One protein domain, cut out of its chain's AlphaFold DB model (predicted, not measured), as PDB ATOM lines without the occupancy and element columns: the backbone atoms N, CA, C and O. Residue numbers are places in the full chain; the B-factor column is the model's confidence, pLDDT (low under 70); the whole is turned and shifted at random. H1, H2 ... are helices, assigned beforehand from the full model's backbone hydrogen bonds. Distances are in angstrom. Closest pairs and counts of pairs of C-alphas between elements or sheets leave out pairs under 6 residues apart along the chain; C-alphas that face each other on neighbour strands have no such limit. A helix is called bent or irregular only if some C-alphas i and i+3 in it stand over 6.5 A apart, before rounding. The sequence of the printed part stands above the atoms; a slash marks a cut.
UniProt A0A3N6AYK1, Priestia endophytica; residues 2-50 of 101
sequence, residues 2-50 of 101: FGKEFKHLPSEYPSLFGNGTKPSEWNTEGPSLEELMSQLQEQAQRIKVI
ATOM      1  N   PHE A   2     -15.233  -6.803  33.878       47.84
ATOM      2  CA  PHE A   2     -13.857  -6.966  34.375       47.84
ATOM      3  C   PHE A   2     -12.885  -7.262  33.232       47.84
ATOM      4  O   PHE A   2     -13.223  -8.007  32.319       47.84
ATOM      5  N   GLY A   3     -11.706  -6.639  33.278       51.12
ATOM      6  CA  GLY A   3     -10.853  -6.464  32.102       51.12
ATOM      7  C   GLY A   3     -11.371  -5.299  31.261       51.12
ATOM      8  O   GLY A   3     -12.225  -5.470  30.403       51.12
ATOM      9  N   LYS A   4     -10.865  -4.086  31.518       49.94
ATOM     10  CA  LYS A   4     -11.273  -2.862  30.798       49.94
ATOM     11  C   LYS A   4     -10.945  -2.890  29.293       49.94
ATOM     12  O   LYS A   4     -11.317  -1.961  28.588       49.94
ATOM     13  N   GLU A   5     -10.289  -3.942  28.802       56.12
ATOM     14  CA  GLU A   5      -9.936  -4.116  27.396       56.12
ATOM     15  C   GLU A   5     -10.311  -5.521  26.906       56.12
ATOM     16  O   GLU A   5      -9.649  -6.511  27.226       56.12
ATOM     17  N   PHE A   6     -11.347  -5.606  26.072       64.12
ATOM     18  CA  PHE A   6     -11.685  -6.813  25.319       64.12
ATOM     19  C   PHE A   6     -10.807  -6.913  24.072       64.12
ATOM     20  O   PHE A   6     -11.288  -6.795  22.954       64.12
ATOM     21  N   LYS A   7      -9.493  -7.107  24.237       70.12
ATOM     22  CA  LYS A   7      -8.556  -7.115  23.091       70.12
ATOM     23  C   LYS A   7      -8.872  -8.173  22.029       70.12
ATOM     24  O   LYS A   7      -8.406  -8.055  20.903       70.12
ATOM     25  N   HIS A   8      -9.614  -9.213  22.406       81.06
ATOM     26  CA  HIS A   8      -9.912 -10.372  21.567       81.06
ATOM     27  C   HIS A   8     -11.399 -10.514  21.214       81.06
ATOM     28  O   HIS A   8     -11.771 -11.563  20.699       81.06
ATOM     29  N   LEU A   9     -12.242  -9.520  21.522       83.38
ATOM     30  CA  LEU A   9     -13.651  -9.510  21.112       83.38
ATOM     31  C   LEU A   9     -13.974  -8.216  20.351       83.38
ATOM     32  O   LEU A   9     -13.324  -7.198  20.604       83.38
ATOM     33  N   PRO A  10     -14.975  -8.236  19.455       89.00
ATOM     34  CA  PRO A  10     -15.441  -7.031  18.776       89.00
ATOM     35  C   PRO A  10     -15.902  -5.946  19.763       89.00
ATOM     36  O   PRO A  10     -16.411  -6.237  20.852       89.00
ATOM     37  N   SER A  11     -15.707  -4.676  19.401       88.44
ATOM     38  CA  SER A  11     -15.943  -3.534  20.297       88.44
ATOM     39  C   SER A  11     -17.427  -3.288  20.588       88.44
ATOM     40  O   SER A  11     -17.761  -2.637  21.578       88.44
ATOM     41  N   GLU A  12     -18.310  -3.846  19.767       89.31
ATOM     42  CA  GLU A  12     -19.761  -3.822  19.898       89.31
ATOM     43  C   GLU A  12     -20.304  -4.881  20.873       89.31
ATOM     44  O   GLU A  12     -21.413  -4.738  21.383       89.31
ATOM     45  N   TYR A  13     -19.539  -5.920  21.224       92.12
ATOM     46  CA  TYR A  13     -20.043  -7.005  22.082       92.12
ATOM     47  C   TYR A  13     -20.538  -6.540  23.460       92.12
ATOM     48  O   TYR A  13     -21.541  -7.077  23.930       92.12
ATOM     49  N   PRO A  14     -19.935  -5.530  24.118       90.00
ATOM     50  CA  PRO A  14     -20.482  -4.987  25.355       90.00
ATOM     51  C   PRO A  14     -21.900  -4.406  25.226       90.00
ATOM     52  O   PRO A  14     -22.660  -4.506  26.187       90.00
ATOM     53  N   SER A  15     -22.282  -3.820  24.081       90.69
ATOM     54  CA  SER A  15     -23.648  -3.303  23.880       90.69
ATOM     55  C   SER A  15     -24.643  -4.403  23.505       90.69
ATOM     56  O   SER A  15     -25.841  -4.251  23.746       90.69
ATOM     57  N   LEU A  16     -24.156  -5.526  22.971       93.69
ATOM     58  CA  LEU A  16     -24.980  -6.673  22.597       93.69
ATOM     59  C   LEU A  16     -25.199  -7.643  23.771       93.69
ATOM     60  O   LEU A  16     -26.338  -8.016  24.058       93.69
ATOM     61  N   PHE A  17     -24.134  -8.004  24.492       93.19
ATOM     62  CA  PHE A  17     -24.099  -9.105  25.470       93.19
ATOM     63  C   PHE A  17     -23.722  -8.681  26.898       93.19
ATOM     64  O   PHE A  17     -23.544  -9.532  27.770       93.19
ATOM     65  N   GLY A  18     -23.547  -7.381  27.149       90.62
ATOM     66  CA  GLY A  18     -23.252  -6.870  28.486       90.62
ATOM     67  C   GLY A  18     -24.383  -7.125  29.489       90.62
ATOM     68  O   GLY A  18     -25.546  -7.291  29.137       90.62
ATOM     69  N   ASN A  19     -24.058  -7.113  30.782       90.31
ATOM     70  CA  ASN A  19     -25.076  -7.236  31.828       90.31
ATOM     71  C   ASN A  19     -26.169  -6.165  31.671       90.31
ATOM     72  O   ASN A  19     -25.870  -4.972  31.624       90.31
ATOM     73  N   GLY A  20     -27.428  -6.604  31.642       92.44
ATOM     74  CA  GLY A  20     -28.597  -5.734  31.497       92.44
ATOM     75  C   GLY A  20     -29.014  -5.444  30.052       92.44
ATOM     76  O   GLY A  20     -30.052  -4.815  29.862       92.44
ATOM     77  N   THR A  21     -28.268  -5.909  29.045       95.06
ATOM     78  CA  THR A  21     -28.699  -5.817  27.644       95.06
ATOM     79  C   THR A  21     -29.763  -6.870  27.330       95.06
ATOM     80  O   THR A  21     -29.926  -7.870  28.037       95.06
ATOM     81  N   LYS A  22     -30.511  -6.660  26.244       95.25
ATOM     82  CA  LYS A  22     -31.429  -7.660  25.686       95.25
ATOM     83  C   LYS A  22     -31.549  -7.499  24.167       95.25
ATOM     84  O   LYS A  22     -31.540  -6.363  23.692       95.25
ATOM     85  N   PRO A  23     -31.738  -8.597  23.406       94.69
ATOM     86  CA  PRO A  23     -31.786  -8.544  21.941       94.69
ATOM     87  C   PRO A  23     -32.854  -7.615  21.356       94.69
ATOM     88  O   PRO A  23     -32.668  -7.069  20.276       94.69
ATOM     89  N   SER A  24     -33.959  -7.387  22.072       95.19
ATOM     90  CA  SER A  24     -35.025  -6.478  21.627       95.19
ATOM     91  C   SER A  24     -34.622  -4.997  21.608       95.19
ATOM     92  O   SER A  24     -35.385  -4.179  21.111       95.19
ATOM     93  N   GLU A  25     -33.482  -4.642  22.203       95.12
ATOM     94  CA  GLU A  25     -32.941  -3.275  22.254       95.12
ATOM     95  C   GLU A  25     -31.654  -3.120  21.426       95.12
ATOM     96  O   GLU A  25     -30.992  -2.083  21.495       95.12
ATOM     97  N   TRP A  26     -31.267  -4.137  20.649       94.75
ATOM     98  CA  TRP A  26     -30.104  -4.036  19.773       94.75
ATOM     99  C   TRP A  26     -30.361  -3.039  18.638       94.75
ATOM    100  O   TRP A  26     -31.383  -3.094  17.959       94.75
ATOM    101  N   ASN A  27     -29.401  -2.136  18.425       90.94
ATOM    102  CA  ASN A  27     -29.439  -1.134  17.351       90.94
ATOM    103  C   ASN A  27     -28.660  -1.572  16.098       90.94
ATOM    104  O   ASN A  27     -28.621  -0.848  15.105       90.94
ATOM    105  N   THR A  28     -28.013  -2.735  16.155       88.88
ATOM    106  CA  THR A  28     -27.248  -3.346  15.067       88.88
ATOM    107  C   THR A  28     -27.639  -4.811  14.943       88.88
ATOM    108  O   THR A  28     -28.173  -5.403  15.885       88.88
ATOM    109  N   GLU A  29     -27.361  -5.408  13.787       91.12
ATOM    110  CA  GLU A  29     -27.462  -6.856  13.647       91.12
ATOM    111  C   GLU A  29     -26.456  -7.537  14.587       91.12
ATOM    112  O   GLU A  29     -25.351  -7.034  14.811       91.12
ATOM    113  N   GLY A  30     -26.878  -8.645  15.196       92.38
ATOM    114  CA  GLY A  30     -26.001  -9.455  16.031       92.38
ATOM    115  C   GLY A  30     -25.085 -10.348  15.187       92.38
ATOM    116  O   GLY A  30     -25.397 -10.622  14.028       92.38
ATOM    117  N   PRO A  31     -23.980 -10.848  15.761       94.88
ATOM    118  CA  PRO A  31     -23.103 -11.792  15.078       94.88
ATOM    119  C   PRO A  31     -23.841 -13.089  14.729       94.88
ATOM    120  O   PRO A  31     -24.792 -13.500  15.404       94.88
ATOM    121  N   SER A  32     -23.367 -13.769  13.684       95.88
ATOM    122  CA  SER A  32     -23.902 -15.078  13.308       95.88
ATOM    123  C   SER A  32     -23.574 -16.145  14.363       95.88
ATOM    124  O   SER A  32     -22.608 -16.031  15.121       95.88
ATOM    125  N   LEU A  33     -24.354 -17.232  14.394       95.50
ATOM    126  CA  LEU A  33     -24.064 -18.357  15.290       95.50
ATOM    127  C   LEU A  33     -22.707 -19.005  14.974       95.50
ATOM    128  O   LEU A  33     -21.997 -19.404  15.892       95.50
ATOM    129  N   GLU A  34     -22.341 -19.096  13.695       97.44
ATOM    130  CA  GLU A  34     -21.048 -19.633  13.257       97.44
ATOM    131  C   GLU A  34     -19.883 -18.791  13.791       97.44
ATOM    132  O   GLU A  34     -18.929 -19.335  14.348       97.44
ATOM    133  N   GLU A  35     -20.000 -17.464  13.708       95.25
ATOM    134  CA  GLU A  35     -19.003 -16.537  14.241       95.25
ATOM    135  C   GLU A  35     -18.850 -16.686  15.760       95.25
ATOM    136  O   GLU A  35     -17.734 -16.864  16.255       95.25
ATOM    137  N   LEU A  36     -19.967 -16.700  16.497       95.31
ATOM    138  CA  LEU A  36     -19.963 -16.914  17.947       95.31
ATOM    139  C   LEU A  36     -19.297 -18.247  18.321       95.31
ATOM    140  O   LEU A  36     -18.489 -18.303  19.250       95.31
ATOM    141  N   MET A  37     -19.600 -19.324  17.590       95.81
ATOM    142  CA  MET A  37     -19.002 -20.640  17.825       95.81
ATOM    143  C   MET A  37     -17.490 -20.642  17.574       95.81
ATOM    144  O   MET A  37     -16.751 -21.188  18.395       95.81
ATOM    145  N   SER A  38     -17.025 -20.013  16.489       95.56
ATOM    146  CA  SER A  38     -15.591 -19.887  16.191       95.56
ATOM    147  C   SER A  38     -14.859 -19.139  17.306       95.56
ATOM    148  O   SER A  38     -13.869 -19.632  17.848       95.56
ATOM    149  N   GLN A  39     -15.387 -17.990  17.733       94.31
ATOM    150  CA  GLN A  39     -14.763 -17.170  18.775       94.31
ATOM    151  C   GLN A  39     -14.701 -17.875  20.140       94.31
ATOM    152  O   GLN A  39     -13.704 -17.741  20.856       94.31
ATOM    153  N   LEU A  40     -15.727 -18.654  20.500       94.25
ATOM    154  CA  LEU A  40     -15.731 -19.471  21.722       94.25
ATOM    155  C   LEU A  40     -14.687 -20.598  21.656       94.25
ATOM    156  O   LEU A  40     -13.968 -20.844  22.627       94.25
ATOM    157  N   GLN A  41     -14.543 -21.259  20.504       95.06
ATOM    158  CA  GLN A  41     -13.504 -22.274  20.309       95.06
ATOM    159  C   GLN A  41     -12.103 -21.667  20.412       95.06
ATOM    160  O   GLN A  41     -11.239 -22.217  21.100       95.06
ATOM    161  N   GLU A  42     -11.879 -20.512  19.787       94.62
ATOM    162  CA  GLU A  42     -10.625 -19.771  19.896       94.62
ATOM    163  C   GLU A  42     -10.337 -19.338  21.337       94.62
ATOM    164  O   GLU A  42      -9.200 -19.455  21.794       94.62
ATOM    165  N   GLN A  43     -11.350 -18.883  22.083       94.06
ATOM    166  CA  GLN A  43     -11.214 -18.553  23.502       94.06
ATOM    167  C   GLN A  43     -10.714 -19.756  24.305       94.06
ATOM    168  O   GLN A  43      -9.761 -19.618  25.074       94.06
ATOM    169  N   ALA A  44     -11.293 -20.939  24.087       94.12
ATOM    170  CA  ALA A  44     -10.854 -22.159  24.755       94.12
ATOM    171  C   ALA A  44      -9.393 -22.510  24.422       94.12
ATOM    172  O   ALA A  44      -8.647 -22.925  25.309       94.12
ATOM    173  N   GLN A  45      -8.948 -22.312  23.174       95.75
ATOM    174  CA  GLN A  45      -7.539 -22.515  22.809       95.75
ATOM    175  C   GLN A  45      -6.616 -21.493  23.478       95.75
ATOM    176  O   GLN A  45      -5.569 -21.875  23.997       95.75
ATOM    177  N   ARG A  46      -7.014 -20.213  23.533       93.88
ATOM    178  CA  ARG A  46      -6.243 -19.169  24.230       93.88
ATOM    179  C   ARG A  46      -6.070 -19.491  25.708       93.88
ATOM    180  O   ARG A  46      -4.980 -19.297  26.225       93.88
ATOM    181  N   ILE A  47      -7.108 -20.004  26.370       93.19
ATOM    182  CA  ILE A  47      -7.040 -20.378  27.788       93.19
ATOM    183  C   ILE A  47      -6.060 -21.539  28.010       93.19
ATOM    184  O   ILE A  47      -5.269 -21.490  28.944       93.19
ATOM    185  N   LYS A  48      -6.054 -22.550  27.132       94.44
ATOM    186  CA  LYS A  48      -5.175 -23.730  27.254       94.44
ATOM    187  C   LYS A  48      -3.681 -23.425  27.170       94.44
ATOM    188  O   LYS A  48      -2.883 -24.230  27.631       94.44
ATOM    189  N   VAL A  49      -3.305 -22.308  26.548       96.00
ATOM    190  CA  VAL A  49      -1.898 -21.895  26.417       96.00
ATOM    191  C   VAL A  49      -1.470 -20.890  27.491       96.00
ATOM    192  O   VAL A  49      -0.331 -20.426  27.466       96.00
ATOM    193  N   ILE A  50      -2.358 -20.534  28.427       93.88
ATOM    194  CA  ILE A  50      -2.012 -19.697  29.580       93.88
ATOM    195  C   ILE A  50      -1.144 -20.529  30.543       93.88
ATOM    196  O   ILE A  50      -1.576 -21.612  30.938       93.88
TER     197      ILE A  50
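AT A GLANCE: This is residues 2 to 50 of the 101 residues of a protein of Priestia endophytica (UniProt A0A3N6AYK1). One long helix, H2, runs along one side of an open, loosely wound chain, with a single short helix, H1, across a gap from it. A wide loop, residues 18 to 32, swings out beyond H1 and comes back to the beginning of H2, and the stretch before H1 has no named element. The printed part has 49 residues with two named helices, H1 then H2, and no named strand; its class is all helix, though under half of its residues, 21 of 49, are in named elements. The whole is loose, with a radius of gyration of the C-alphas of 12.3 A, and spans 36 by 26 by 15 A.

HOW THE PARTS SIT: Begin with H2, residues 33 to 48, the longest helix. Look at residues 32 to 38, of which 33 to 38 belong to H2: this stretch stands free. H1, residues 13 to 17, is apart from H2, with no C-alpha of the one within 8 A of the other. Along both helices you will find every backbone O i to N i+4 pair within hydrogen-bond range, and neither helix is bent.

IN THESE COORDINATES: Find C-alpha 33 at (-24.064, -18.357, 15.290); from there H2 runs 23.0 A to C-alpha 48 at (-5.175, -23.730, 27.254). Then go back to C-alpha 13 at (-20.043, -7.005, 22.082), where H1 begins; it measures 5.7 A from first to last C-alpha.

THE WHOLE: The two C-alphas farthest apart are those of Ser 24 and Val 49, 36.9 A. The link from H1 to H2, 15 residues, is long, and the printed part has no cut. Mean pLDDT of the printed part is 88.5; look for values under 70 at residues 2 to 6.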